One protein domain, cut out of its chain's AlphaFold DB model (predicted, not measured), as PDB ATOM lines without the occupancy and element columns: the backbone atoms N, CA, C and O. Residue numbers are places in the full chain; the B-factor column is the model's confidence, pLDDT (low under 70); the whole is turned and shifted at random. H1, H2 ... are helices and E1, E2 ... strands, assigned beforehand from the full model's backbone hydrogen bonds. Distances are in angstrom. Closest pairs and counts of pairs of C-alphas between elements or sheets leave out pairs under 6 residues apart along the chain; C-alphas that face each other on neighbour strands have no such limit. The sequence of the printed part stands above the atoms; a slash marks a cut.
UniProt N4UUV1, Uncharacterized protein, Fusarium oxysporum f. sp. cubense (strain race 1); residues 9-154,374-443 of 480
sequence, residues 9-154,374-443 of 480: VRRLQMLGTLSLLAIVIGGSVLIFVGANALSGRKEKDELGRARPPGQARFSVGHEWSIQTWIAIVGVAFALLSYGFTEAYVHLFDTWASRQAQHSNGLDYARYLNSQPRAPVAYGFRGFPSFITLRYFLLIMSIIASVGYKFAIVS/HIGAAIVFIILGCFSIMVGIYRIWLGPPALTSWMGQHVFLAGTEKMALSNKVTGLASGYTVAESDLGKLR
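Overview. This is residues 9 to 154 and 374 to 443 of the 480 residues of an uncharacterized protein of Fusarium oxysporum f. sp. cubense (strain race 1) (UniProt N4UUV1). Picture a long rod of helices: the very long H3 runs through its middle, with the pair H2 and H6 packed side by side on it and H5 running beside H3 as a further helix. One end holds a loose head of short helices, H4, H7 and H8, and loops; the other holds E1 and the loop of residues 40 to 54. The printed part has 216 residues, with eight named helices and one named strand in the order H1, H2, E1, H3, H4, H5, H6, H7, H8, and is mostly helix. It is loose, with a radius of gyration of the C-alphas of 22.4 A, and spans 78 by 37 by 26 A.

Arrangement. Begin at H3, residues 66 to 101, the hub, which touches three other helices. With H2, residues 17 to 39, and H6, residues 375 to 398, it makes a bundle, a group of three helices that touch. H2 touches residues 72 to 87 of H3 at a steep tilt of 45 degrees, opposite ways; look at the closest C-alphas, Gly 26 and Ala 76, 4.1 A apart. H2 and H6 touch at a shallow tilt of 27 degrees, opposite ways, closest at C-alphas Gly 27 and Gly 385, 3.7 A. Residues 388 to 398 of H6 touch H3, the same way at a shallow tilt of 33 degrees, only just short of steep, closest at C-alphas Ala 87 and Arg 395, 7.2 A. H5, residues 128 to 150, touches H3 at a shallow tilt of 9 degrees, opposite ways, closest at C-alphas Ile 70 and Lys 149, 6.0 A. H4, residues 108 to 113, is close to H3 but not clearly touching, with C-alphas Ala 96 and Tyr 111 closest at 7.4 A. H7, residues 407 to 415, and H8, residues 425 to 430, touch no helix. H1, residues 9 to 14, and H2 meet only through their link. E1, residues 55 to 57, pairs with no named strand; its closest C-alpha pair with H2 is Ala 37 and Ala 56, 5.7 A. Each O i to N i+4 pair is within hydrogen-bond range in H1, H2, H3, H4, H6 and H7; in H5 17 of 19 are, and in H8 0 of 2, beside 2 of 3 O i to N i+3 pairs.

Along the chain. Find C-alpha 66 at (168.949, 191.250, 170.426); from there H3 runs 52.1 A to C-alpha 101 at (139.356, 153.243, 190.400). H6 measures 35.1 A, H5 33.8 A, with a kink of 29 degrees near residue 144, and H2 32.2 A.

Size, cuts and confidence. The farthest C-alphas, Asp 45 and Asn 423, are 78.9 A apart. Residues 155 to 373 are cut out, with 9.9 A from C-alpha 154 to 374. The links H2 to E1 and H4 to H5 are long. Confidence is low, under 70, in 45 residues, among them 42 to 52, 119 to 124 and 414 to 433.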
ATOM      1  N   VAL A   9     164.179 155.223 189.487       67.19
ATOM      2  CA  VAL A   9     164.588 155.606 188.121       67.19
ATOM      3  C   VAL A   9     163.561 155.118 187.107       67.19
ATOM      4  O   VAL A   9     163.180 155.859 186.201       67.19
ATOM      5  N   ARG A  10     163.028 153.911 187.315       68.06
ATOM      6  CA  ARG A  10     161.948 153.360 186.492       68.06
ATOM      7  C   ARG A  10     160.673 154.206 186.586       68.06
ATOM      8  O   ARG A  10     160.044 154.483 185.569       68.06
ATOM      9  N   ARG A  11     160.319 154.678 187.788       70.19
ATOM     10  CA  ARG A  11     159.180 155.589 188.019       70.19
ATOM     11  C   ARG A  11     159.336 156.920 187.281       70.19
ATOM     12  O   ARG A  11     158.384 157.392 186.669       70.19
ATOM     13  N   LEU A  12     160.534 157.502 187.319       69.19
ATOM     14  CA  LEU A  12     160.876 158.743 186.613       69.19
ATOM     15  C   LEU A  12     160.841 158.589 185.089       69.19
ATOM     16  O   LEU A  12     160.380 159.492 184.395       69.19
ATOM     17  N   GLN A  13     161.271 157.444 184.558       73.25
ATOM     18  CA  GLN A  13     161.171 157.153 183.125       73.25
ATOM     19  C   GLN A  13     159.720 157.081 182.646       73.25
ATOM     20  O   GLN A  13     159.401 157.645 181.602       73.25
ATOM     21  N   MET A  14     158.830 156.471 183.435       72.06
ATOM     22  CA  MET A  14     157.398 156.393 183.111       72.06
ATOM     23  C   MET A  14     156.681 157.753 183.156       72.06
ATOM     24  O   MET A  14     155.620 157.902 182.562       72.06
ATOM     25  N   LEU A  15     157.258 158.753 183.828       73.88
ATOM     26  CA  LEU A  15     156.740 160.125 183.883       73.88
ATOM     27  C   LEU A  15     157.110 160.973 182.650       73.88
ATOM     28  O   LEU A  15     156.595 162.083 182.499       73.88
ATOM     29  N   GLY A  16     158.002 160.478 181.784       78.81
ATOM     30  CA  GLY A  16     158.530 161.213 180.635       78.81
ATOM     31  C   GLY A  16     159.623 162.204 181.042       78.81
ATOM     32  O   GLY A  16     159.375 163.408 181.156       78.81
ATOM     33  N   THR A  17     160.848 161.700 181.223       83.00
ATOM     34  CA  THR A  17     162.029 162.466 181.676       83.00
ATOM     35  C   THR A  17     162.296 163.715 180.841       83.00
ATOM     36  O   THR A  17     162.572 164.774 181.401       83.00
ATOM     37  N   LEU A  18     162.152 163.622 179.517       87.00
ATOM     38  CA  LEU A  18     162.365 164.745 178.603       87.00
ATOM     39  C   LEU A  18     161.371 165.886 178.858       87.00
ATOM     40  O   LEU A  18     161.758 167.050 178.876       87.00
ATOM     41  N   SER A  19     160.101 165.557 179.105       90.06
ATOM     42  CA  SER A  19     159.066 166.558 179.379       90.06
ATOM     43  C   SER A  19     159.277 167.255 180.725       90.06
ATOM     44  O   SER A  19     159.081 168.463 180.827       90.06
ATOM     45  N   LEU A  20     159.725 166.520 181.748       89.75
ATOM     46  CA  LEU A  20     160.053 167.086 183.060       89.75
ATOM     47  C   LEU A  20     161.262 168.020 182.970       89.75
ATOM     48  O   LEU A  20     161.207 169.143 183.465       89.75
ATOM     49  N   LEU A  21     162.323 167.581 182.286       92.12
ATOM     50  CA  LEU A  21     163.503 168.406 182.038       92.12
ATOM     51  C   LEU A  21     163.146 169.666 181.246       92.12
ATOM     52  O   LEU A  21     163.606 170.745 181.601       92.12
ATOM     53  N   ALA A  22     162.289 169.558 180.229       94.00
ATOM     54  CA  ALA A  22     161.867 170.703 179.428       94.00
ATOM     55  C   ALA A  22     161.151 171.778 180.268       94.00
ATOM     56  O   ALA A  22     161.477 172.957 180.144       94.00
ATOM     57  N   ILE A  23     160.243 171.383 181.171       93.56
ATOM     58  CA  ILE A  23     159.567 172.322 182.083       93.56
ATOM     59  C   ILE A  23     160.577 173.008 183.011       93.56
ATOM     60  O   ILE A  23     160.559 174.229 183.146       93.56
ATOM     61  N   VAL A  24     161.468 172.234 183.638       94.19
ATOM     62  CA  VAL A  24     162.425 172.764 184.622       94.19
ATOM     63  C   VAL A  24     163.452 173.681 183.959       94.19
ATOM     64  O   VAL A  24     163.699 174.781 184.452       94.19
ATOM     65  N   ILE A  25     164.030 173.263 182.831       95.88
ATOM     66  CA  ILE A  25     165.031 174.046 182.097       95.88
ATOM     67  C   ILE A  25     164.384 175.303 181.515       95.88
ATOM     68  O   ILE A  25     164.888 176.400 181.743       95.88
ATOM     69  N   GLY A  26     163.246 175.171 180.823       95.19
ATOM     70  CA  GLY A  26     162.526 176.313 180.258       95.19
ATOM     71  C   GLY A  26     162.128 177.333 181.329       95.19
ATOM     72  O   GLY A  26     162.335 178.533 181.150       95.19
ATOM     73  N   GLY A  27     161.649 176.857 182.481       95.94
ATOM     74  CA  GLY A  27     161.315 177.697 183.628       95.94
ATOM     75  C   GLY A  27     162.508 178.421 184.233       95.94
ATOM     76  O   GLY A  27     162.446 179.625 184.482       95.94
ATOM     77  N   SER A  28     163.611 177.698 184.424       96.75
ATOM     78  CA  SER A  28     164.851 178.251 184.976       96.75
ATOM     79  C   SER A  28     165.423 179.341 184.073       96.75
ATOM     80  O   SER A  28     165.802 180.403 184.559       96.75
ATOM     81  N   VAL A  29     165.423 179.126 182.751       96.75
ATOM     82  CA  VAL A  29     165.885 180.132 181.782       96.75
ATOM     83  C   VAL A  29     165.050 181.409 181.881       96.75
ATOM     84  O   VAL A  29     165.628 182.493 181.946       96.75
ATOM     85  N   LEU A  30     163.717 181.319 181.954       96.19
ATOM     86  CA  LEU A  30     162.871 182.510 182.103       96.19
ATOM     87  C   LEU A  30     163.125 183.258 183.419       96.19
ATOM     88  O   LEU A  30     163.201 184.488 183.407       96.19
ATOM     89  N   ILE A  31     163.309 182.539 184.533       97.12
ATOM     90  CA  ILE A  31     163.668 183.150 185.821       97.12
ATOM     91  C   ILE A  31     164.996 183.891 185.700       97.12
ATOM     92  O   ILE A  31     165.073 185.052 186.092       97.12
ATOM     93  N   PHE A  32     166.026 183.260 185.131       96.25
ATOM     94  CA  PHE A  32     167.336 183.888 184.993       96.25
ATOM     95  C   PHE A  32     167.307 185.097 184.062       96.25
ATOM     96  O   PHE A  32     167.874 186.128 184.408       96.25
ATOM     97  N   VAL A  33     166.607 185.028 182.926       94.88
ATOM     98  CA  VAL A  33     166.451 186.174 182.014       94.88
ATOM     99  C   VAL A  33     165.716 187.326 182.705       94.88
ATOM    100  O   VAL A  33     166.153 188.476 182.629       94.88
ATOM    101  N   GLY A  34     164.618 187.033 183.408       93.88
ATOM    102  CA  GLY A  34     163.858 188.040 184.146       93.88
ATOM    103  C   GLY A  34     164.669 188.660 185.288       93.88
ATOM    104  O   GLY A  34     164.728 189.883 185.411       93.88
ATOM    105  N   ALA A  35     165.364 187.841 186.077       93.75
ATOM    106  CA  ALA A  35     166.226 188.298 187.162       93.75
ATOM    107  C   ALA A  35     167.419 189.117 186.645       93.75
ATOM    108  O   ALA A  35     167.749 190.139 187.238       93.75
ATOM    109  N   ASN A  36     168.017 188.733 185.514       92.75
ATOM    110  CA  ASN A  36     169.095 189.472 184.854       92.75
ATOM    111  C   ASN A  36     168.644 190.887 184.441       92.75
ATOM    112  O   ASN A  36     169.363 191.864 184.652       92.75
ATOM    113  N   ALA A  37     167.423 191.020 183.911       89.38
ATOM    114  CA  ALA A  37     166.847 192.326 183.585       89.38
ATOM    115  C   ALA A  37     166.567 193.171 184.837       89.38
ATOM    116  O   ALA A  37     166.871 194.361 184.861       89.38
ATOM    117  N   LEU A  38     165.998 192.569 185.887       88.12
ATOM    118  CA  LEU A  38     165.691 193.287 187.128       88.12
ATOM    119  C   LEU A  38     166.949 193.661 187.916       88.12
ATOM    120  O   LEU A  38     166.984 194.727 188.517       88.12
ATOM    121  N   SER A  39     167.991 192.835 187.878       84.50
ATOM    122  CA  SER A  39     169.287 193.122 188.494       84.50
ATOM    123  C   SER A  39     170.005 194.287 187.811       84.50
ATOM    124  O   SER A  39     170.712 195.043 188.473       84.50
ATOM    125  N   GLY A  40     169.800 194.475 186.504       69.44
ATOM    126  CA  GLY A  40     170.318 195.631 185.771       69.44
ATOM    127  C   GLY A  40     169.588 196.945 186.070       69.44
ATOM    128  O   GLY A  40     170.038 198.009 185.642       69.44
ATOM    129  N   ARG A  41     168.475 196.910 186.815       72.38
ATOM    130  CA  ARG A  41     167.754 198.107 187.255       72.38
ATOM    131  C   ARG A  41     168.495 198.747 188.430       72.38
ATOM    132  O   ARG A  41     168.350 198.305 189.564       72.38
ATOM    133  N   LYS A  42     169.233 199.825 188.169       64.25
ATOM    134  CA  LYS A  42     169.813 200.662 189.230       64.25
ATOM    135  C   LYS A  42     168.880 201.806 189.635       64.25
ATOM    136  O   LYS A  42     168.011 202.217 188.859       64.25
ATOM    137  N   GLU A  43     169.009 202.255 190.883       54.88
ATOM    138  CA  GLU A  43     168.174 203.303 191.481       54.88
ATOM    139  C   GLU A  43     168.510 204.703 190.923       54.88
ATOM    140  O   GLU A  43     169.407 204.854 190.096       54.88
ATOM    141  N   LYS A  44     167.720 205.716 191.311       49.69
ATOM    142  CA  LYS A  44     167.474 206.992 190.604       49.69
ATOM    143  C   LYS A  44     168.705 207.799 190.152       49.69
ATOM    144  O   LYS A  44     168.533 208.568 189.202       49.69
ATOM    145  N   ASP A  45     169.886 207.564 190.722       48.97
ATOM    146  CA  ASP A  45     171.101 208.363 190.505       48.97
ATOM    147  C   ASP A  45     172.326 207.553 190.013       48.97
ATOM    148  O   ASP A  45     173.427 208.092 189.919       48.97
ATOM    149  N   GLU A  46     172.158 206.274 189.643       52.41
ATOM    150  CA  GLU A  46     173.273 205.382 189.289       52.41
ATOM    151  C   GLU A  46     173.281 204.853 187.841       52.41
ATOM    152  O   GLU A  46     172.296 204.843 187.100       52.41
ATOM    153  N   LEU A  47     174.469 204.383 187.453       53.72
ATOM    154  CA  LEU A  47     174.856 203.854 186.147       53.72
ATOM    155  C   LEU A  47     173.852 202.839 185.589       53.72
ATOM    156  O   LEU A  47     173.615 201.817 186.226       53.72
ATOM    157  N   GLY A  48     173.306 203.069 184.390       53.62
ATOM    158  CA  GLY A  48     172.392 202.121 183.737       53.62
ATOM    159  C   GLY A  48     170.901 202.477 183.746       53.62
ATOM    160  O   GLY A  48     170.082 201.628 183.388       53.62
ATOM    161  N   ARG A  49     170.514 203.716 184.084       64.31
ATOM    162  CA  ARG A  49     169.152 204.200 183.795       64.31
ATOM    163  C   ARG A  49     168.877 204.046 182.299       64.31
ATOM    164  O   ARG A  49     169.727 204.409 181.492       64.31
ATOM    165  N   ALA A  50     167.715 203.500 181.946       64.38
ATOM    166  CA  ALA A  50     167.284 203.356 180.562       64.38
ATOM    167  C   ALA A  50     166.375 204.517 180.143       64.38
ATOM    168  O   ALA A  50     165.542 204.986 180.930       64.38
ATOM    169  N   ARG A  51     166.495 204.945 178.888       63.34
ATOM    170  CA  ARG A  51     165.515 205.794 178.207       63.34
ATOM    171  C   ARG A  51     164.929 204.981 177.045       63.34
ATOM    172  O   ARG A  51     165.713 204.472 176.250       63.34
ATOM    173  N   PRO A  52     163.594 204.825 176.921       67.31
ATOM    174  CA  PRO A  52     162.495 205.324 177.768       67.31
ATOM    175  C   PRO A  52     162.317 204.576 179.115       67.31
ATOM    176  O   PRO A  52     162.819 203.463 179.283       67.31
ATOM    177  N   PRO A  53     161.583 205.163 180.089       72.50
ATOM    178  CA  PRO A  53     161.297 204.509 181.368       72.50
ATOM    179  C   PRO A  53     160.508 203.204 181.179       72.50
ATOM    180  O   PRO A  53     159.673 203.092 180.285       72.50
ATOM    181  N   GLY A  54     160.754 202.217 182.046       81.44
ATOM    182  CA  GLY A  54     160.114 200.893 181.970       81.44
ATOM    183  C   GLY A  54     160.919 199.838 181.201       81.44
ATOM    184  O   GLY A  54     160.483 198.689 181.100       81.44
ATOM    185  N   GLN A  55     162.096 200.204 180.696       86.25
ATOM    186  CA  GLN A  55     163.086 199.283 180.148       86.25
ATOM    187  C   GLN A  55     164.249 199.121 181.129       86.25
ATOM    188  O   GLN A  55     164.553 200.032 181.901       86.25
ATOM    189  N   ALA A  56     164.892 197.960 181.106       84.56
ATOM    190  CA  ALA A  56     166.109 197.703 181.859       84.56
ATOM    191  C   ALA A  56     167.132 197.026 180.951       84.56
ATOM    192  O   ALA A  56     166.800 196.104 180.204       84.56
ATOM    193  N   ARG A  57     168.379 197.494 181.015       85.25
ATOM    194  CA  ARG A  57     169.520 196.811 180.404       85.25
ATOM    195  C   ARG A  57     169.785 195.515 181.175       85.25
ATOM    196  O   ARG A  57     169.643 195.497 182.394       85.25
ATOM    197  N   PHE A  58     170.186 194.450 180.489       87.25
ATOM    198  CA  PHE A  58     170.627 193.233 181.173       87.25
ATOM    199  C   PHE A  58     171.888 193.496 182.013       87.25
ATOM    200  O   PHE A  58     172.776 194.237 181.585       87.25
ATOM    201  N   SER A  59     171.995 192.909 183.209       84.62
ATOM    202  CA  SER A  59     173.222 193.052 184.005       84.62
ATOM    203  C   SER A  59     174.386 192.268 183.385       84.62
ATOM    204  O   SER A  59     175.501 192.784 183.316       84.62
ATOM    205  N   VAL A  60     174.111 191.082 182.837       85.12
ATOM    206  CA  VAL A  60     175.073 190.201 182.155       85.12
ATOM    207  C   VAL A  60     174.660 189.974 180.698       85.12
ATOM    208  O   VAL A  60     173.483 189.741 180.422       85.12
ATOM    209  N   GLY A  61     175.626 190.024 179.769       82.69
ATOM    210  CA  GLY A  61     175.414 189.767 178.336       82.69
ATOM    211  C   GLY A  61     174.658 190.878 177.597       82.69
ATOM    212  O   GLY A  61     174.004 190.619 176.589       82.69
ATOM    213  N   HIS A  62     174.721 192.116 178.094       80.12
ATOM    214  CA  HIS A  62     174.100 193.281 177.451       80.12
ATOM    215  C   HIS A  62     174.760 193.638 176.114       80.12
ATOM    216  O   HIS A  62     174.121 194.266 175.273       80.12
ATOM    217  N   GLU A  63     176.016 193.241 175.910       75.38
ATOM    218  CA  GLU A  63     176.739 193.399 174.651       75.38
ATOM    219  C   GLU A  63     176.304 192.407 173.558       75.38
ATOM    220  O   GLU A  63     176.637 192.592 172.387       75.38
ATOM    221  N   TRP A  64     175.566 191.347 173.909       80.81
ATOM    222  CA  TRP A  64     175.083 190.376 172.929       80.81
ATOM    223  C   TRP A  64     173.962 190.955 172.080       80.81
ATOM    224  O   TRP A  64     173.240 191.850 172.507       80.81
ATOM    225  N   SER A  65     173.788 190.412 170.875       84.44
ATOM    226  CA  SER A  65     172.746 190.873 169.960       84.44
ATOM    227  C   SER A  65     171.337 190.614 170.512       84.44
ATOM    228  O   SER A  65     171.089 189.632 171.218       84.44
ATOM    229  N   ILE A  66     170.375 191.454 170.113       86.00
ATOM    230  CA  ILE A  66     168.949 191.250 170.426       86.00
ATOM    231  C   ILE A  66     168.494 189.867 169.939       86.00
ATOM    232  O   ILE A  66     167.751 189.174 170.630       86.00
ATOM    233  N   GLN A  67     168.972 189.442 168.765       88.38
ATOM    234  CA  GLN A  67     168.617 188.156 168.168       88.38
ATOM    235  C   GLN A  67     169.067 186.975 169.032       88.38
ATOM    236  O   GLN A  67     168.323 186.006 169.162       88.38
ATOM    237  N   THR A  68     170.231 187.074 169.677       89.12
ATOM    238  CA  THR A  68     170.738 186.057 170.609       89.12
ATOM    239  C   THR A  68     169.798 185.895 171.802       89.12
ATOM    240  O   THR A  68     169.380 184.782 172.115       89.12
ATOM    241  N   TRP A  69     169.393 187.001 172.431       92.62
ATOM    242  CA  TRP A  69     168.455 186.967 173.557       92.62
ATOM    243  C   TRP A  69     167.065 186.471 173.153       92.62
ATOM    244  O   TRP A  69     166.470 185.661 173.862       92.62
ATOM    245  N   ILE A  70     166.570 186.891 171.985       92.62
ATOM    246  CA  ILE A  70     165.326 186.372 171.403       92.62
ATOM    247  C   ILE A  70     165.426 184.855 171.192       92.62
ATOM    248  O   ILE A  70     164.487 184.142 171.531       92.62
ATOM    249  N   ALA A  71     166.548 184.338 170.687       93.38
ATOM    250  CA  ALA A  71     166.731 182.902 170.489       93.38
ATOM    251  C   ALA A  71     166.714 182.128 171.818       93.38
ATOM    252  O   ALA A  71     166.005 181.129 171.925       93.38
ATOM    253  N   ILE A  72     167.419 182.615 172.846       94.06
ATOM    254  CA  ILE A  72     167.441 182.001 174.188       94.06
ATOM    255  C   ILE A  72     166.025 181.917 174.768       94.06
ATOM    256  O   ILE A  72     165.581 180.852 175.202       94.06
ATOM    257  N   VAL A  73     165.290 183.032 174.741       94.62
ATOM    258  CA  VAL A  73     163.914 183.089 175.250       94.62
ATOM    259  C   VAL A  73     162.981 182.222 174.397       94.62
ATOM    260  O   VAL A  73     162.140 181.508 174.938       94.62
ATOM    261  N   GLY A  74     163.167 182.202 173.077       93.69
ATOM    262  CA  GLY A  74     162.416 181.345 172.160       93.69
ATOM    263  C   GLY A  74     162.587 179.854 172.458       93.69
ATOM    264  O   GLY A  74     161.593 179.130 172.501       93.69
ATOM    265  N   VAL A  75     163.814 179.401 172.737       94.25
ATOM    266  CA  VAL A  75     164.084 178.020 173.173       94.25
ATOM    267  C   VAL A  75     163.383 177.726 174.500       94.25
ATOM    268  O   VAL A  75     162.751 176.680 174.631       94.25
ATOM    269  N   ALA A  76     163.413 178.657 175.459       94.88
ATOM    270  CA  ALA A  76     162.710 178.490 176.730       94.88
ATOM    271  C   ALA A  76     161.193 178.318 176.534       94.88
ATOM    272  O   ALA A  76     160.605 177.387 177.081       94.88
ATOM    273  N   PHE A  77     160.563 179.152 175.699       93.88
ATOM    274  CA  PHE A  77     159.139 179.019 175.380       93.88
ATOM    275  C   PHE A  77     158.814 177.726 174.623       93.88
ATOM    276  O   PHE A  77     157.772 177.129 174.883       93.88
ATOM    277  N   ALA A  78     159.692 177.256 173.733       92.62
ATOM    278  CA  ALA A  78     159.512 175.976 173.048       92.62
ATOM    279  C   ALA A  78     159.556 174.791 174.029       92.62
ATOM    280  O   ALA A  78     158.678 173.925 173.995       92.62
ATOM    281  N   LEU A  79     160.528 174.786 174.950       94.62
ATOM    282  CA  LEU A  79     160.634 173.780 176.009       94.62
ATOM    283  C   LEU A  79     159.406 173.792 176.927       94.62
ATOM    284  O   LEU A  79     158.847 172.736 177.222       94.62
ATOM    285  N   LEU A  80     158.947 174.979 177.332       93.44
ATOM    286  CA  LEU A  80     157.742 175.126 178.148       93.44
ATOM    287  C   LEU A  80     156.488 174.667 177.405       93.44
ATOM    288  O   LEU A  80     155.665 173.982 177.998       93.44
ATOM    289  N   SER A  81     156.343 174.991 176.119       92.56
ATOM    290  CA  SER A  81     155.200 174.558 175.304       92.56
ATOM    291  C   SER A  81     155.103 173.029 175.243       92.56
ATOM    292  O   SER A  81     154.054 172.453 175.554       92.56
ATOM    293  N   TYR A  82     156.221 172.360 174.942       92.00
ATOM    294  CA  TYR A  82     156.307 170.900 174.958       92.00
ATOM    295  C   TYR A  82     156.009 170.335 176.355       92.00
ATOM    296  O   TYR A  82     155.141 169.479 176.526       92.00
ATOM    297  N   GLY A  83     156.679 170.873 177.373       92.12
ATOM    298  CA  GLY A  83     156.549 170.443 178.755       92.12
ATOM    299  C   GLY A  83     155.130 170.575 179.314       92.12
ATOM    300  O   GLY A  83     154.604 169.620 179.886       92.12
ATOM    301  N   PHE A  84     154.479 171.725 179.127       91.25
ATOM    302  CA  PHE A  84     153.106 171.958 179.581       91.25
ATOM    303  C   PHE A  84     152.086 171.103 178.834       91.25
ATOM    304  O   PHE A  84     151.109 170.673 179.445       91.25
ATOM    305  N   THR A  85     152.308 170.816 177.549       90.38
ATOM    306  CA  THR A  85     151.432 169.913 176.788       90.38
ATOM    307  C   THR A  85     151.453 168.508 177.388       90.38
ATOM    308  O   THR A  85     150.400 167.942 177.674       90.38
ATOM    309  N   GLU A  86     152.643 167.979 177.672       89.62
ATOM    310  CA  GLU A  86     152.808 166.680 178.337       89.62
ATOM    311  C   GLU A  86     152.294 166.700 179.784       89.62
ATOM    312  O   GLU A  86     151.666 165.748 180.242       89.62
ATOM    313  N   ALA A  87     152.495 167.804 180.511       90.81
ATOM    314  CA  ALA A  87     151.949 167.976 181.855       90.81
ATOM    315  C   ALA A  87     150.419 167.936 181.863       90.81
ATOM    316  O   ALA A  87     149.830 167.293 182.730       90.81
ATOM    317  N   TYR A  88     149.780 168.592 180.897       90.69
ATOM    318  CA  TYR A  88     148.333 168.578 180.739       90.69
ATOM    319  C   TYR A  88     147.816 167.151 180.500       90.69
ATOM    320  O   TYR A  88     146.909 166.709 181.207       90.69
ATOM    321  N   VAL A  89     148.422 166.412 179.560       88.69
ATOM    322  CA  VAL A  89     148.034 165.019 179.267       88.69
ATOM    323  C   VAL A  89     148.221 164.142 180.501       88.69
ATOM    324  O   VAL A  89     147.297 163.440 180.901       88.69
ATOM    325  N   HIS A  90     149.366 164.265 181.173       88.81
ATOM    326  CA  HIS A  90     149.663 163.535 182.400       88.81
ATOM    327  C   HIS A  90     148.622 163.780 183.505       88.81
ATOM    328  O   HIS A  90     148.171 162.844 184.165       88.81
ATOM    329  N   LEU A  91     148.232 165.040 183.728       89.56
ATOM    330  CA  LEU A  91     147.225 165.399 184.729       89.56
ATOM    331  C   LEU A  91     145.848 164.834 184.379       89.56
ATOM    332  O   LEU A  91     145.172 164.295 185.258       89.56
ATOM    333  N   PHE A  92     145.459 164.918 183.107       90.25
ATOM    334  CA  PHE A  92     144.210 164.347 182.617       90.25
ATOM    335  C   PHE A  92     144.171 162.823 182.801       90.25
ATOM    336  O   PHE A  92     143.221 162.293 183.379       90.25
ATOM    337  N   ASP A  93     145.232 162.124 182.402       88.88
ATOM    338  CA  ASP A  93     145.359 160.673 182.535       88.88
ATOM    339  C   ASP A  93     145.401 160.227 184.008       88.88
ATOM    340  O   ASP A  93     144.795 159.219 184.382       88.88
ATOM    341  N   THR A  94     146.035 161.005 184.891       88.25
ATOM    342  CA  THR A  94     146.039 160.741 186.342       88.25
ATOM    343  C   THR A  94     144.643 160.902 186.940       88.25
ATOM    344  O   THR A  94     144.206 160.080 187.751       88.25
ATOM    345  N   TRP A  95     143.915 161.945 186.537       90.62
ATOM    346  CA  TRP A  95     142.532 162.155 186.957       90.62
ATOM    347  C   TRP A  95     141.621 161.021 186.465       90.62
ATOM    348  O   TRP A  95     140.889 160.432 187.263       90.62
ATOM    349  N   ALA A  96     141.739 160.636 185.192       88.31
ATOM    350  CA  ALA A  96     140.998 159.523 184.603       88.31
ATOM    351  C   ALA A  96     141.325 158.185 185.291       88.31
ATOM    352  O   ALA A  96     140.423 157.393 185.562       88.31
ATOM    353  N   SER A  97     142.594 157.968 185.657       86.69
ATOM    354  CA  SER A  97     143.046 156.811 186.442       86.69
ATOM    355  C   SER A  97     142.339 156.715 187.788       86.69
ATOM    356  O   SER A  97     141.833 155.652 188.142       86.69
ATOM    357  N   ARG A  98     142.265 157.828 188.525       87.00
ATOM    358  CA  ARG A  98     141.562 157.884 189.816       87.00
ATOM    359  C   ARG A  98     140.065 157.650 189.638       87.00
ATOM    360  O   ARG A  98     139.475 156.880 190.389       87.00
ATOM    361  N   GLN A  99     139.461 158.236 188.607       87.81
ATOM    362  CA  GLN A  99     138.045 158.034 188.300       87.81
ATOM    363  C   GLN A  99     137.723 156.574 187.944       87.81
ATOM    364  O   GLN A  99     136.706 156.045 188.389       87.81
ATOM    365  N   ALA A 100     138.600 155.896 187.198       85.19
ATOM    366  CA  ALA A 100     138.445 154.484 186.849       85.19
ATOM    367  C   ALA A 100     138.585 153.540 188.060       85.19
ATOM    368  O   ALA A 100     138.099 152.413 188.010       85.19
ATOM    369  N   GLN A 101     139.234 153.986 189.140       85.00
ATOM    370  CA  GLN A 101     139.356 153.243 190.400       85.00
ATOM    371  C   GLN A 101     138.137 153.418 191.324       85.00
ATOM    372  O   GLN A 101     137.969 152.649 192.271       85.00
ATOM    373  N   HIS A 102     137.274 154.408 191.071       84.06
ATOM    374  CA  HIS A 102     136.031 154.583 191.820       84.06
ATOM    375  C   HIS A 102     134.953 153.577 191.380       84.06
ATOM    376  O   HIS A 102     134.897 153.147 190.229       84.06
ATOM    377  N   SER A 103     134.022 153.258 192.287       73.25
ATOM    378  CA  SER A 103     132.893 152.330 192.058       73.25
ATOM    379  C   SER A 103     132.041 152.684 190.828       73.25
ATOM    380  O   SER A 103     131.533 151.804 190.121       73.25
ATOM    381  N   ASN A 104     131.942 153.982 190.534       79.06
ATOM    382  CA  ASN A 104     131.197 154.515 189.399       79.06
ATOM    383  C   ASN A 104     131.847 154.226 188.040       79.06
ATOM    384  O   ASN A 104     131.121 154.311 187.047       79.06
ATOM    385  N   GLY A 105     133.137 153.859 187.998       81.62
ATOM    386  CA  GLY A 105     133.932 153.650 186.784       81.62
ATOM    387  C   GLY A 105     134.175 154.930 185.970       81.62
ATOM    388  O   GLY A 105     133.558 155.973 186.206       81.62
ATOM    389  N   LEU A 106     135.064 154.844 184.981       86.38
ATOM    390  CA  LEU A 106     135.317 155.901 184.000       86.38
ATOM    391  C   LEU A 106     134.499 155.637 182.729       86.38
ATOM    392  O   LEU A 106     134.560 154.538 182.185       86.38
ATOM    393  N   ASP A 107     133.761 156.635 182.237       86.38
ATOM    394  CA  ASP A 107     133.127 156.572 180.913       86.38
ATOM    395  C   ASP A 107     134.221 156.524 179.838       86.38
ATOM    396  O   ASP A 107     134.962 157.493 179.626       86.38
ATOM    397  N   TYR A 108     134.361 155.357 179.213       82.00
ATOM    398  CA  TYR A 108     135.493 155.070 178.348       82.00
ATOM    399  C   TYR A 108     135.381 155.790 176.999       82.00
ATOM    400  O   TYR A 108     136.383 156.289 176.486       82.00
ATOM    401  N   ALA A 109     134.160 155.954 176.482       81.00
ATOM    402  CA  ALA A 109     133.901 156.738 175.279       81.00
ATOM    403  C   ALA A 109     134.317 158.201 175.471       81.00
ATOM    404  O   ALA A 109     135.035 158.770 174.646       81.00
ATOM    405  N   ARG A 110     133.927 158.803 176.604       84.88
ATOM    406  CA  ARG A 110     134.305 160.188 176.929       84.88
ATOM    407  C   ARG A 110     135.805 160.354 177.117       84.88
ATOM    408  O   ARG A 110     136.351 161.375 176.696       84.88
ATOM    409  N   TYR A 111     136.475 159.376 177.726       86.31
ATOM    410  CA  TYR A 111     137.932 159.376 177.855       86.31
ATOM    411  C   TYR A 111     138.619 159.376 176.485       86.31
ATOM    412  O   TYR A 111     139.414 160.275 176.219       86.31
ATOM    413  N   LEU A 112     138.261 158.438 175.599       82.25
ATOM    414  CA  LEU A 112     138.839 158.335 174.253       82.25
ATOM    415  C   LEU A 112     138.606 159.608 173.433       82.25
ATOM    416  O   LEU A 112     139.540 160.129 172.834       82.25
ATOM    417  N   ASN A 113     137.398 160.174 173.491       82.25
ATOM    418  CA  ASN A 113     137.055 161.412 172.785       82.25
ATOM    419  C   ASN A 113     137.731 162.672 173.361       82.25
ATOM    420  O   ASN A 113     137.673 163.734 172.746       82.25
ATOM    421  N   SER A 114     138.359 162.582 174.538       84.19
ATOM    422  CA  SER A 114     139.112 163.689 175.154       84.19
ATOM    423  C   SER A 114     140.610 163.626 174.861       84.19
ATOM    424  O   SER A 114     141.346 164.544 175.231       84.19
ATOM    425  N   GLN A 115     141.072 162.552 174.213       83.31
ATOM    426  CA  GLN A 115     142.485 162.348 173.936       83.31
ATOM    427  C   GLN A 115     143.027 163.344 172.907       83.31
ATOM    428  O   GLN A 115     142.299 163.787 172.014       83.31
ATOM    429  N   PRO A 116     144.332 163.679 172.963       77.12
ATOM    430  CA  PRO A 116     144.915 164.691 172.103       77.12
ATOM    431  C   PRO A 116     144.720 164.476 170.599       77.12
ATOM    432  O   PRO A 116     144.652 165.450 169.845       77.12
ATOM    433  N   ARG A 117     144.657 163.206 170.191       76.94
ATOM    434  CA  ARG A 117     144.570 162.738 168.803       76.94
ATOM    435  C   ARG A 117     143.180 162.208 168.432       76.94
ATOM    436  O   ARG A 117     143.043 161.581 167.389       76.94
ATOM    437  N   ALA A 118     142.174 162.420 169.279       73.69
ATOM    438  CA  ALA A 118     140.816 161.980 168.992       73.69
ATOM    439  C   ALA A 118     140.237 162.729 167.770       73.69
ATOM    440  O   ALA A 118     140.498 163.930 167.620       73.69
ATOM    441  N   PRO A 119     139.448 162.061 166.907       67.00
ATOM    442  CA  PRO A 119     138.790 162.708 165.778       67.00
ATOM    443  C   PRO A 119     137.868 163.839 166.257       67.00
ATOM    444  O   PRO A 119     137.075 163.686 167.189       67.00
ATOM    445  N   VAL A 120     138.013 165.010 165.634       55.78
ATOM    446  CA  VAL A 120     137.486 166.287 166.134       55.78
ATOM    447  C   VAL A 120     136.000 166.444 165.789       55.78
ATOM    448  O   VAL A 120     135.637 167.155 164.859       55.78
ATOM    449  N   ALA A 121     135.116 165.809 166.559       54.69
ATOM    450  CA  ALA A 121     133.731 166.263 166.686       54.69
ATOM    451  C   ALA A 121     133.658 167.203 167.897       54.69
ATOM    452  O   ALA A 121     133.771 166.769 169.043       54.69
ATOM    453  N   TYR A 122     133.553 168.506 167.638       51.12
ATOM    454  CA  TYR A 122     133.676 169.565 168.640       51.12
ATOM    455  C   TYR A 122     132.801 169.319 169.891       51.12
ATOM    456  O   TYR A 122     131.583 169.197 169.801       51.12
ATOM    457  N   GLY A 123     133.440 169.270 171.066       53.06
ATOM    458  CA  GLY A 123     132.879 169.635 172.376       53.06
ATOM    459  C   GLY A 123     131.856 168.713 173.054       53.06
ATOM    460  O   GLY A 123     131.822 168.690 174.280       53.06
ATOM    461  N   PHE A 124     131.043 167.946 172.326       60.41
ATOM    462  CA  PHE A 124     129.861 167.304 172.930       60.41
ATOM    463  C   PHE A 124     130.044 165.844 173.367       60.41
ATOM    464  O   PHE A 124     129.180 165.309 174.057       60.41
ATOM    465  N   ARG A 125     131.145 165.183 172.981       73.56
ATOM    466  CA  ARG A 125     131.333 163.732 173.205       73.56
ATOM    467  C   ARG A 125     132.502 163.343 174.119       73.56
ATOM    468  O   ARG A 125     132.620 162.170 174.464       73.56
ATOM    469  N   GLY A 126     133.348 164.296 174.513       78.12
ATOM    470  CA  GLY A 126     134.416 164.106 175.508       78.12
ATOM    471  C   GLY A 126     134.112 164.825 176.826       78.12
ATOM    472  O   GLY A 126     132.968 165.189 177.084       78.12
ATOM    473  N   PHE A 127     135.128 165.056 177.660       85.06
ATOM    474  CA  PHE A 127     135.034 165.898 178.853       85.06
ATOM    475  C   PHE A 127     135.229 167.374 178.462       85.06
ATOM    476  O   PHE A 127     136.369 167.789 178.222       85.06
ATOM    477  N   PRO A 128     134.158 168.193 178.407       81.81
ATOM    478  CA  PRO A 128     134.221 169.508 177.769       81.81
ATOM    479  C   PRO A 128     135.223 170.446 178.441       81.81
ATOM    480  O   PRO A 128     136.001 171.091 177.750       81.81
ATOM    481  N   SER A 129     135.273 170.462 179.778       82.94
ATOM    482  CA  SER A 129     136.174 171.325 180.558       82.94
ATOM    483  C   SER A 129     137.660 171.052 180.304       82.94
ATOM    484  O   SER A 129     138.471 171.972 180.322       82.94
ATOM    485  N   PHE A 130     138.034 169.793 180.061       83.75
ATOM    486  CA  PHE A 130     139.419 169.429 179.757       83.75
ATOM    487  C   PHE A 130     139.769 169.823 178.320       83.75
ATOM    488  O   PHE A 130     140.782 170.476 178.077       83.75
ATOM    489  N   ILE A 131     138.880 169.525 177.373       83.19
ATOM    490  CA  ILE A 131     139.053 169.901 175.968       83.19
ATOM    491  C   ILE A 131     139.184 171.427 175.818       83.19
ATOM    492  O   ILE A 131     140.091 171.895 175.129       83.19
ATOM    493  N   THR A 132     138.336 172.215 176.489       84.75
ATOM    494  CA  THR A 132     138.423 173.683 176.460       84.75
ATOM    495  C   THR A 132     139.714 174.195 177.092       84.75
ATOM    496  O   THR A 132     140.369 175.052 176.499       84.75
ATOM    497  N   LEU A 133     140.134 173.638 178.234       85.69
ATOM    498  CA  LEU A 133     141.406 173.985 178.873       85.69
ATOM    499  C   LEU A 133     142.601 173.706 177.951       85.69
ATOM    500  O   LEU A 133     143.492 174.545 177.835       85.69
ATOM    501  N   ARG A 134     142.612 172.569 177.246       85.56
ATOM    502  CA  ARG A 134     143.664 172.239 176.272       85.56
ATOM    503  C   ARG A 134     143.762 173.285 175.164       85.56
ATOM    504  O   ARG A 134     144.858 173.753 174.866       85.56
ATOM    505  N   TYR A 135     142.636 173.645 174.548       85.44
ATOM    506  CA  TYR A 135     142.626 174.653 173.486       85.44
ATOM    507  C   TYR A 135     143.048 176.026 173.999       85.44
ATOM    508  O   TYR A 135     143.816 176.713 173.330       85.44
ATOM    509  N   PHE A 136     142.624 176.396 175.208       87.44
ATOM    510  CA  PHE A 136     143.076 177.622 175.853       87.44
ATOM    511  C   PHE A 136     144.601 177.637 176.037       87.44
ATOM    512  O   PHE A 136     145.255 178.596 175.634       87.44
ATOM    513  N   LEU A 137     145.189 176.555 176.563       86.31
ATOM    514  CA  LEU A 137     146.643 176.433 176.728       86.31
ATOM    515  C   LEU A 137     147.392 176.501 175.387       86.31
ATOM    516  O   LEU A 137     148.431 177.155 175.302       86.31
ATOM    517  N   LEU A 138     146.854 175.887 174.327       86.25
ATOM    518  CA  LEU A 138     147.427 175.970 172.980       86.25
ATOM    519  C   LEU A 138     147.401 177.402 172.434       86.25
ATOM    520  O   LEU A 138     148.424 177.885 171.956       86.25
ATOM    521  N   ILE A 139     146.272 178.106 172.552       88.56
ATOM    522  CA  ILE A 139     146.153 179.509 172.125       88.56
ATOM    523  C   ILE A 139     147.141 180.386 172.900       88.56
ATOM    524  O   ILE A 139     147.874 181.166 172.295       88.56
ATOM    525  N   MET A 140     147.230 180.214 174.222       86.69
ATOM    526  CA  MET A 140     148.198 180.938 175.049       86.69
ATOM    527  C   MET A 140     149.642 180.650 174.630       86.69
ATOM    528  O   MET A 140     150.458 181.569 174.584       86.69
ATOM    529  N   SER A 141     149.960 179.408 174.251       86.62
ATOM    530  CA  SER A 141     151.282 179.047 173.728       86.62
ATOM    531  C   SER A 141     151.594 179.726 172.388       86.62
ATOM    532  O   SER A 141     152.744 180.103 172.160       86.62
ATOM    533  N   ILE A 142     150.605 179.887 171.505       87.69
ATOM    534  CA  ILE A 142     150.760 180.596 170.222       87.69
ATOM    535  C   ILE A 142     150.978 182.092 170.469       87.69
ATOM    536  O   ILE A 142     151.881 182.691 169.893       87.69
ATOM    537  N   ILE A 143     150.192 182.697 171.361       87.81
ATOM    538  CA  ILE A 143     150.361 184.111 171.724       87.81
ATOM    539  C   ILE A 143     151.751 184.331 172.326       87.81
ATOM    540  O   ILE A 143     152.454 185.259 171.932       87.81
ATOM    541  N   ALA A 144     152.180 183.452 173.234       86.31
ATOM    542  CA  ALA A 144     153.488 183.542 173.866       86.31
ATOM    543  C   ALA A 144     154.640 183.426 172.855       86.31
ATOM    544  O   ALA A 144     155.582 184.211 172.949       86.31
ATOM    545  N   SER A 145     154.553 182.524 171.865       83.38
ATOM    546  CA  SER A 145     155.613 182.281 170.865       83.38
ATOM    547  C   SER A 145     155.869 183.460 169.915       83.38
ATOM    548  O   SER A 145     156.938 183.555 169.307       83.38
ATOM    549  N   VAL A 146     154.914 184.384 169.814       86.88
ATOM    550  CA  VAL A 146     155.071 185.647 169.086       86.88
ATOM    551  C   VAL A 146     155.378 186.791 170.054       86.88
ATOM    552  O   VAL A 146     156.290 187.583 169.813       86.88
ATOM    553  N   GLY A 147     154.651 186.851 171.172       85.75
ATOM    554  CA  GLY A 147     154.679 187.953 172.128       85.75
ATOM    555  C   GLY A 147     156.034 188.168 172.797       85.75
ATOM    556  O   GLY A 147     156.431 189.315 173.000       85.75
ATOM    557  N   TYR A 148     156.792 187.099 173.078       89.50
ATOM    558  CA  TYR A 148     158.084 187.231 173.765       89.50
ATOM    559  C   TYR A 148     159.099 188.074 172.980       89.50
ATOM    560  O   TYR A 148     159.973 188.694 173.583       89.50
ATOM    561  N   LYS A 149     158.991 188.134 171.644       91.25
ATOM    562  CA  LYS A 149     159.915 188.905 170.797       91.25
ATOM    563  C   LYS A 149     159.858 190.399 171.097       91.25
ATOM    564  O   LYS A 149     160.866 191.079 170.970       91.25
ATOM    565  N   PHE A 150     158.697 190.881 171.533       90.50
ATOM    566  CA  PHE A 150     158.481 192.277 171.903       90.50
ATOM    567  C   PHE A 150     158.931 192.591 173.334       90.50
ATOM    568  O   PHE A 150     158.961 193.754 173.721       90.50
ATOM    569  N   ALA A 151     159.287 191.579 174.133       91.19
ATOM    570  CA  ALA A 151     159.821 191.791 175.475       91.19
ATOM    571  C   ALA A 151     161.270 192.296 175.452       91.19
ATOM    572  O   ALA A 151     161.656 193.070 176.329       91.19
ATOM    573  N   ILE A 152     162.059 191.850 174.467       92.44
ATOM    574  CA  ILE A 152     163.485 192.163 174.334       92.44
ATOM    575  C   ILE A 152     163.658 193.436 173.509       92.44
ATOM    576  O   ILE A 152     163.097 193.568 172.424       92.44
ATOM    577  N   VAL A 153     164.462 194.364 174.019       89.00
ATOM    578  CA  VAL A 153     164.656 195.699 173.440       89.00
ATOM    579  C   VAL A 153     166.125 196.113 173.468       89.00
ATOM    580  O   VAL A 153     166.935 195.504 174.168       89.00
ATOM    581  N   SER A 154     166.465 197.164 172.719       85.88
ATOM    582  CA  SER A 154     167.754 197.857 172.825       85.88
ATOM    583  C   SER A 154     167.566 199.175 173.578       85.88
ATOM    584  O   SER A 154     167.244 200.177 172.937       85.88
ATOM    585  N   HIS A 374     161.836 194.779 178.750       92.19
ATOM    586  CA  HIS A 374     160.793 195.499 179.465       92.19
ATOM    587  C   HIS A 374     160.633 194.948 180.884       92.19
ATOM    588  O   HIS A 374     160.477 193.744 181.083       92.19
ATOM    589  N   ILE A 375     160.584 195.838 181.877       90.12
ATOM    590  CA  ILE A 375     160.466 195.453 183.293       90.12
ATOM    591  C   ILE A 375     159.198 194.618 183.529       90.12
ATOM    592  O   ILE A 375     159.244 193.605 184.220       90.12
ATOM    593  N   GLY A 376     158.078 195.002 182.905       91.12
ATOM    594  CA  GLY A 376     156.830 194.240 182.991       91.12
ATOM    595  C   GLY A 376     156.966 192.814 182.447       91.12
ATOM    596  O   GLY A 376     156.506 191.869 183.080       91.12
ATOM    597  N   ALA A 377     157.668 192.637 181.325       93.06
ATOM    598  CA  ALA A 377     157.900 191.315 180.751       93.06
ATOM    599  C   ALA A 377     158.857 190.471 181.609       93.06
ATOM    600  O   ALA A 377     158.617 189.281 181.797       93.06
ATOM    601  N   ALA A 378     159.888 191.085 182.199       93.81
ATOM    602  CA  ALA A 378     160.798 190.411 183.123       93.81
ATOM    603  C   ALA A 378     160.063 189.825 184.343       93.81
ATOM    604  O   ALA A 378     160.324 188.686 184.731       93.81
ATOM    605  N   ILE A 379     159.100 190.563 184.906       94.25
ATOM    606  CA  ILE A 379     158.247 190.077 186.003       94.25
ATOM    607  C   ILE A 379     157.406 188.879 185.542       94.25
ATOM    608  O   ILE A 379     157.355 187.859 186.232       94.25
ATOM    609  N   VAL A 380     156.790 188.966 184.358       94.50
ATOM    610  CA  VAL A 380     156.003 187.862 183.781       94.50
ATOM    611  C   VAL A 380     156.863 186.612 183.574       94.50
ATOM    612  O   VAL A 380     156.413 185.513 183.894       94.50
ATOM    613  N   PHE A 381     158.104 186.756 183.099       95.81
ATOM    614  CA  PHE A 381     159.027 185.632 182.924       95.81
ATOM    615  C   PHE A 381     159.346 184.925 184.244       95.81
ATOM    616  O   PHE A 381     159.306 183.697 184.290       95.81
ATOM    617  N   ILE A 382     159.587 185.672 185.325       96.31
ATOM    618  CA  ILE A 382     159.836 185.083 186.650       96.31
ATOM    619  C   ILE A 382     158.603 184.321 187.142       96.31
ATOM    620  O   ILE A 382     158.723 183.168 187.549       96.31
ATOM    621  N   ILE A 383     157.415 184.930 187.067       96.31
ATOM    622  CA  ILE A 383     156.166 184.294 187.516       96.31
ATOM    623  C   ILE A 383     155.908 183.002 186.732       96.31
ATOM    624  O   ILE A 383     155.647 181.956 187.330       96.31
ATOM    625  N   LEU A 384     156.018 183.057 185.401       94.56
ATOM    626  CA  LEU A 384     155.808 181.900 184.534       94.56
ATOM    627  C   LEU A 384     156.845 180.800 184.797       94.56
ATOM    628  O   LEU A 384     156.496 179.618 184.841       94.56
ATOM    629  N   GLY A 385     158.105 181.177 185.012       95.75
ATOM    630  CA  GLY A 385     159.167 180.237 185.340       95.75
ATOM    631  C   GLY A 385     158.938 179.539 186.681       95.75
ATOM    632  O   GLY A 385     158.983 178.309 186.736       95.75
ATOM    633  N   CYS A 386     158.574 180.271 187.737       96.94
ATOM    634  CA  CYS A 386     158.223 179.678 189.031       96.94
ATOM    635  C   CYS A 386     157.022 178.727 188.918       96.94
ATOM    636  O   CYS A 386     157.060 177.610 189.434       96.94
ATOM    637  N   PHE A 387     155.978 179.140 188.193       95.69
ATOM    638  CA  PHE A 387     154.806 178.302 187.941       95.69
ATOM    639  C   PHE A 387     155.179 176.993 187.232       95.69
ATOM    640  O   PHE A 387     154.723 175.920 187.624       95.69
ATOM    641  N   SER A 388     156.056 177.057 186.228       94.50
ATOM    642  CA  SER A 388     156.499 175.867 185.503       94.50
ATOM    643  C   SER A 388     157.232 174.871 186.414       94.50
ATOM    644  O   SER A 388     156.879 173.691 186.438       94.50
ATOM    645  N   ILE A 389     158.163 175.333 187.256       94.62
ATOM    646  CA  ILE A 389     158.889 174.471 188.200       94.62
ATOM    647  C   ILE A 389     157.912 173.791 189.168       94.62
ATOM    648  O   ILE A 389     158.013 172.582 189.391       94.62
ATOM    649  N   MET A 390     156.915 174.525 189.671       95.06
ATOM    650  CA  MET A 390     155.867 173.963 190.529       95.06
ATOM    651  C   MET A 390     155.070 172.854 189.833       95.06
ATOM    652  O   MET A 390     154.812 171.816 190.442       95.06
ATOM    653  N   VAL A 391     154.726 173.019 188.551       93.06
ATOM    654  CA  VAL A 391     154.071 171.962 187.761       93.06
ATOM    655  C   VAL A 391     154.971 170.731 187.623       93.06
ATOM    656  O   VAL A 391     154.492 169.605 187.768       93.06
ATOM    657  N   GLY A 392     156.275 170.919 187.401       91.44
ATOM    658  CA  GLY A 392     157.250 169.826 187.370       91.44
ATOM    659  C   GLY A 392     157.291 169.034 188.682       91.44
ATOM    660  O   GLY A 392     157.165 167.809 188.668       91.44
ATOM    661  N   ILE A 393     157.384 169.729 189.821       92.19
ATOM    662  CA  ILE A 393     157.373 169.119 191.162       92.19
ATOM    663  C   ILE A 393     156.058 168.368 191.405       92.19
ATOM    664  O   ILE A 393     156.067 167.226 191.867       92.19
ATOM    665  N   TYR A 394     154.926 168.974 191.045       91.88
ATOM    666  CA  TYR A 394     153.610 168.364 191.223       91.88
ATOM    667  C   TYR A 394     153.450 167.066 190.417       91.88
ATOM    668  O   TYR A 394     152.908 166.087 190.927       91.88
ATOM    669  N   ARG A 395     153.981 167.007 189.189       90.00
ATOM    670  CA  ARG A 395     153.992 165.771 188.385       90.00
ATOM    671  C   ARG A 395     154.805 164.658 189.040       90.00
ATOM    672  O   ARG A 395     154.348 163.519 189.070       90.00
ATOM    673  N   ILE A 396     155.977 164.986 189.587       88.62
ATOM    674  CA  ILE A 396     156.813 164.015 190.309       88.62
ATOM    675  C   ILE A 396     156.063 163.478 191.534       88.62
ATOM    676  O   ILE A 396     156.076 162.272 191.778       88.62
ATOM    677  N   TRP A 397     155.374 164.355 192.270       88.44
ATOM    678  CA  TRP A 397     154.581 163.976 193.439       88.44
ATOM    679  C   TRP A 397     153.399 163.056 193.093       88.44
ATOM    680  O   TRP A 397     153.140 162.098 193.821       88.44
ATOM    681  N   LEU A 398     152.706 163.302 191.975       86.75
ATOM    682  CA  LEU A 398     151.598 162.454 191.520       86.75
ATOM    683  C   LEU A 398     152.047 161.045 191.104       86.75
ATOM    684  O   LEU A 398     151.316 160.082 191.344       86.75
ATOM    685  N   GLY A 399     153.233 160.924 190.505       83.44
ATOM    686  CA  GLY A 399     153.712 159.669 189.931       83.44
ATOM    687  C   GLY A 399     153.025 159.308 188.604       83.44
ATOM    688  O   GLY A 399     152.123 160.018 188.160       83.44
ATOM    689  N   PRO A 400     153.476 158.230 187.936       84.19
ATOM    690  CA  PRO A 400     152.977 157.856 186.616       84.19
ATOM    691  C   PRO A 400     151.498 157.432 186.674       84.19
ATOM    692  O   PRO A 400     151.105 156.724 187.609       84.19
ATOM    693  N   PRO A 401     150.672 157.828 185.689       82.81
ATOM    694  CA  PRO A 401     149.265 157.469 185.662       82.81
ATOM    695  C   PRO A 401     149.090 155.978 185.346       82.81
ATOM    696  O   PRO A 401     149.888 155.370 184.635       82.81
ATOM    697  N   ALA A 402     148.025 155.378 185.883       79.75
ATOM    698  CA  ALA A 402     147.699 153.976 185.622       79.75
ATOM    699  C   ALA A 402     147.072 153.782 184.233       79.75
ATOM    700  O   ALA A 402     147.195 152.709 183.650       79.75
ATOM    701  N   LEU A 403     146.397 154.810 183.716       80.00
ATOM    702  CA  LEU A 403     145.874 154.919 182.358       80.00
ATOM    703  C   LEU A 403     146.757 155.838 181.527       80.00
ATOM    704  O   LEU A 403     147.115 156.918 181.978       80.00
ATOM    705  N   THR A 404     147.068 155.414 180.313       81.31
ATOM    706  CA  THR A 404     147.748 156.208 179.296       81.31
ATOM    707  C   THR A 404     147.003 156.050 177.980       81.31
ATOM    708  O   THR A 404     146.329 155.046 177.747       81.31
ATOM    709  N   SER A 405     147.180 157.016 177.088       69.88
ATOM    710  CA  SER A 405     146.626 156.998 175.728       69.88
ATOM    711  C   SER A 405     147.327 156.029 174.763       69.88
ATOM    712  O   SER A 405     147.160 156.117 173.544       69.88
ATOM    713  N   TRP A 406     148.162 155.122 175.279       76.00
ATOM    714  CA  TRP A 406     148.950 154.217 174.456       76.00
ATOM    715  C   TRP A 406     148.107 153.046 173.938       76.00
ATOM    716  O   TRP A 406     147.487 152.310 174.703       76.00
ATOM    717  N   MET A 407     148.145 152.820 172.622       69.94
ATOM    718  CA  MET A 407     147.330 151.807 171.935       69.94
ATOM    719  C   MET A 407     147.442 150.410 172.566       69.94
ATOM    720  O   MET A 407     146.431 149.754 172.804       69.94
ATOM    721  N   GLY A 408     148.657 149.952 172.887       67.56
ATOM    722  CA  GLY A 408     148.846 148.611 173.448       67.56
ATOM    723  C   GLY A 408     148.284 148.451 174.865       67.56
ATOM    724  O   GLY A 408     147.930 147.342 175.254       67.56
ATOM    725  N   GLN A 409     148.099 149.545 175.613       74.50
ATOM    726  CA  GLN A 409     147.393 149.496 176.890       74.50
ATOM    727  C   GLN A 409     145.902 149.216 176.677       74.50
ATOM    728  O   GLN A 409     145.314 148.426 177.413       74.50
ATOM    729  N   HIS A 410     145.296 149.829 175.661       76.19
ATOM    730  CA  HIS A 410     143.896 149.594 175.317       76.19
ATOM    731  C   HIS A 410     143.660 148.154 174.844       76.19
ATOM    732  O   HIS A 410     142.682 147.537 175.259       76.19
ATOM    733  N   VAL A 411     144.594 147.582 174.074       70.38
ATOM    734  CA  VAL A 411     144.565 146.162 173.669       70.38
ATOM    735  C   VAL A 411     144.644 145.230 174.883       70.38
ATOM    736  O   VAL A 411     143.851 144.300 175.005       70.38
ATOM    737  N   PHE A 412     145.556 145.500 175.821       74.38
ATOM    738  CA  PHE A 412     145.688 144.706 177.046       74.38
ATOM    739  C   PHE A 412     144.439 144.777 177.939       74.38
ATOM    740  O   PHE A 412     143.984 143.767 178.478       74.38
ATOM    741  N   LEU A 413     143.862 145.970 178.105       75.31
ATOM    742  CA  LEU A 413     142.657 146.149 178.915       75.31
ATOM    743  C   LEU A 413     141.425 145.481 178.285       75.31
ATOM    744  O   LEU A 413     140.584 144.970 179.022       75.31
ATOM    745  N   ALA A 414     141.348 145.429 176.952       69.44
ATOM    746  CA  ALA A 414     140.328 144.665 176.239       69.44
ATOM    747  C   ALA A 414     140.491 143.147 176.456       69.44
ATOM    748  O   ALA A 414     139.509 142.464 176.724       69.44
ATOM    749  N   GLY A 415     141.724 142.628 176.420       66.44
ATOM    750  CA  GLY A 415     142.009 141.200 176.633       66.44
ATOM    751  C   GLY A 415     141.864 140.707 178.079       66.44
ATOM    752  O   GLY A 415     141.861 139.504 178.310       66.44
ATOM    753  N   THR A 416     141.748 141.608 179.061       69.62
ATOM    754  CA  THR A 416     141.627 141.265 180.494       69.62
ATOM    755  C   THR A 416     140.212 141.438 181.050       69.62
ATOM    756  O   THR A 416     140.043 141.456 182.267       69.62
ATOM    757  N   GLU A 417     139.208 141.628 180.184       66.25
ATOM    758  CA  GLU A 417     137.793 141.867 180.539       66.25
ATOM    759  C   GLU A 417     137.560 143.055 181.498       66.25
ATOM    760  O   GLU A 417     136.472 143.257 182.036       66.25
ATOM    761  N   LYS A 418     138.565 143.921 181.682       65.06
ATOM    762  CA  LYS A 418     138.449 145.151 182.488       65.06
ATOM    763  C   LYS A 418     137.643 146.244 181.776       65.06
ATOM    764  O   LYS A 418     137.361 147.293 182.362       65.06
ATOM    765  N   MET A 419     137.277 145.994 180.518       64.31
ATOM    766  CA  MET A 419     136.433 146.820 179.662       64.31
ATOM    767  C   MET A 419     135.214 146.014 179.205       64.31
ATOM    768  O   MET A 419     135.365 144.962 178.592       64.31
ATOM    769  N   ALA A 420     134.010 146.534 179.448       58.53
ATOM    770  CA  ALA A 420     132.780 145.992 178.871       58.53
ATOM    771  C   ALA A 420     132.593 146.552 177.449       58.53
ATOM    772  O   ALA A 420     131.907 147.554 177.261       58.53
ATOM    773  N   LEU A 421     133.269 145.953 176.466       59.19
ATOM    774  CA  LEU A 421     133.239 146.400 175.070       59.19
ATOM    775  C   LEU A 421     131.941 145.933 174.376       59.19
ATOM    776  O   LEU A 421     131.661 144.739 174.313       59.19
ATOM    777  N   SER A 422     131.153 146.875 173.847       59.47
ATOM    778  CA  SER A 422     130.005 146.609 172.954       59.47
ATOM    779  C   SER A 422     130.473 145.885 171.684       59.47
ATOM    780  O   SER A 422     131.536 146.211 171.174       59.47
ATOM    781  N   ASN A 423     129.688 144.962 171.111       56.09
ATOM    782  CA  ASN A 423     130.047 144.182 169.904       56.09
ATOM    783  C   ASN A 423     130.337 145.028 168.630       56.09
ATOM    784  O   ASN A 423     130.688 144.473 167.592       56.09
ATOM    785  N   LYS A 424     130.231 146.365 168.682       55.09
ATOM    786  CA  LYS A 424     130.483 147.320 167.578       55.09
ATOM    787  C   LYS A 424     131.918 147.890 167.509       55.09
ATOM    788  O   LYS A 424     132.151 148.957 166.948       55.09
ATOM    789  N   VAL A 425     132.915 147.187 168.049       57.59
ATOM    790  CA  VAL A 425     134.308 147.679 168.217       57.59
ATOM    791  C   VAL A 425     135.091 147.857 166.907       57.59
ATOM    792  O   VAL A 425     136.112 148.544 166.886       57.59
ATOM    793  N   THR A 426     134.643 147.268 165.797       55.38
ATOM    794  CA  THR A 426     135.408 147.232 164.535       55.38
ATOM    795  C   THR A 426     135.722 148.623 163.972       55.38
ATOM    796  O   THR A 426     136.760 148.804 163.337       55.38
ATOM    797  N   GLY A 427     134.893 149.630 164.269       57.28
ATOM    798  CA  GLY A 427     135.115 151.013 163.843       57.28
ATOM    799  C   GLY A 427     136.238 151.742 164.592       57.28
ATOM    800  O   GLY A 427     136.948 152.533 163.968       57.28
ATOM    801  N   LEU A 428     136.442 151.479 165.891       60.69
ATOM    802  CA  LEU A 428     137.400 152.221 166.732       60.69
ATOM    803  C   LEU A 428     138.862 151.895 166.416       60.69
ATOM    804  O   LEU A 428     139.724 152.763 166.540       60.69
ATOM    805  N   ALA A 429     139.138 150.670 165.962       62.06
ATOM    806  CA  ALA A 429     140.482 150.239 165.577       62.06
ATOM    807  C   ALA A 429     141.049 151.040 164.389       62.06
ATOM    808  O   ALA A 429     142.263 151.121 164.227       62.06
ATOM    809  N   SER A 430     140.180 151.669 163.587       64.00
ATOM    810  CA  SER A 430     140.598 152.532 162.476       64.00
ATOM    811  C   SER A 430     141.224 153.854 162.939       64.00
ATOM    812  O   SER A 430     141.943 154.479 162.169       64.00
ATOM    813  N   GLY A 431     140.944 154.314 164.167       62.91
ATOM    814  CA  GLY A 431     141.421 155.600 164.689       62.91
ATOM    815  C   GLY A 431     140.781 156.851 164.062       62.91
ATOM    816  O   GLY A 431     141.055 157.958 164.520       62.91
ATOM    817  N   TYR A 432     139.914 156.696 163.055       65.00
ATOM    818  CA  TYR A 432     139.256 157.803 162.343       65.00
ATOM    819  C   TYR A 432     137.810 158.052 162.787       65.00
ATOM    820  O   TYR A 432     137.198 159.041 162.382       65.00
ATOM    821  N   THR A 433     137.251 157.176 163.621       69.44
ATOM    822  CA  THR A 433     135.864 157.258 164.085       69.44
ATOM    823  C   THR A 433     135.787 157.734 165.535       69.44
ATOM    824  O   THR A 433     136.649 157.446 166.364       69.44
ATOM    825  N   VAL A 434     134.752 158.519 165.836       73.88
ATOM    826  CA  VAL A 434     134.479 159.014 167.193       73.88
ATOM    827  C   VAL A 434     133.955 157.863 168.046       73.88
ATOM    828  O   VAL A 434     133.108 157.102 167.585       73.88
ATOM    829  N   ALA A 435     134.411 157.764 169.294       74.69
ATOM    830  CA  ALA A 435     133.950 156.729 170.210       74.69
ATOM    831  C   ALA A 435     132.458 156.931 170.539       74.69
ATOM    832  O   ALA A 435     132.056 158.018 170.979       74.69
ATOM    833  N   GLU A 436     131.639 155.905 170.292       74.81
ATOM    834  CA  GLU A 436     130.198 155.900 170.577       74.81
ATOM    835  C   GLU A 436     129.928 155.814 172.089       74.81
ATOM    836  O   GLU A 436     130.726 155.287 172.858       74.81
ATOM    837  N   SER A 437     128.801 156.360 172.553       70.19
ATOM    838  CA  SER A 437     128.471 156.431 173.987       70.19
ATOM    839  C   SER A 437     128.191 155.072 174.650       70.19
ATOM    840  O   SER A 437     127.993 155.017 175.860       70.19
ATOM    841  N   ASP A 438     128.144 153.985 173.879       68.25
ATOM    842  CA  ASP A 438     127.818 152.625 174.313       68.25
ATOM    843  C   ASP A 438     129.054 151.749 174.613       68.25
ATOM    844  O   ASP A 438     128.901 150.582 174.964       68.25
ATOM    845  N   LEU A 439     130.278 152.299 174.556       71.38
ATOM    846  CA  LEU A 439     131.532 151.581 174.867       71.38
ATOM    847  C   LEU A 439     131.681 151.114 176.326       71.38
ATOM    848  O   LEU A 439     132.667 150.458 176.663       71.38
ATOM    849  N   GLY A 440     130.741 151.473 177.196       77.44
ATOM    850  CA  GLY A 440     130.724 151.038 178.585       77.44
ATOM    851  C   GLY A 440     131.679 151.810 179.498       77.44
ATOM    852  O   GLY A 440     132.168 152.903 179.192       77.44
ATOM    853  N   LYS A 441     131.897 151.249 180.691       82.12
ATOM    854  CA  LYS A 441     132.701 151.868 181.750       82.12
ATOM    855  C   LYS A 441     133.968 151.072 182.019       82.12
ATOM    856  O   LYS A 441     133.911 149.862 182.222       82.12
ATOM    857  N   LEU A 442     135.093 151.772 182.101       81.81
ATOM    858  CA  LEU A 442     136.377 151.215 182.494       81.81
ATOM    859  C   LEU A 442     136.499 151.191 184.022       81.81
ATOM    860  O   LEU A 442     136.269 152.208 184.685       81.81
ATOM    861  N   ARG A 443     136.897 150.038 184.571       82.62
ATOM    862  CA  ARG A 443     137.172 149.856 186.001       82.62
ATOM    863  C   ARG A 443     138.573 149.295 186.211       82.62
ATOM    864  O   ARG A 443     138.922 148.245 185.682       82.62
TER     865      ARG A 443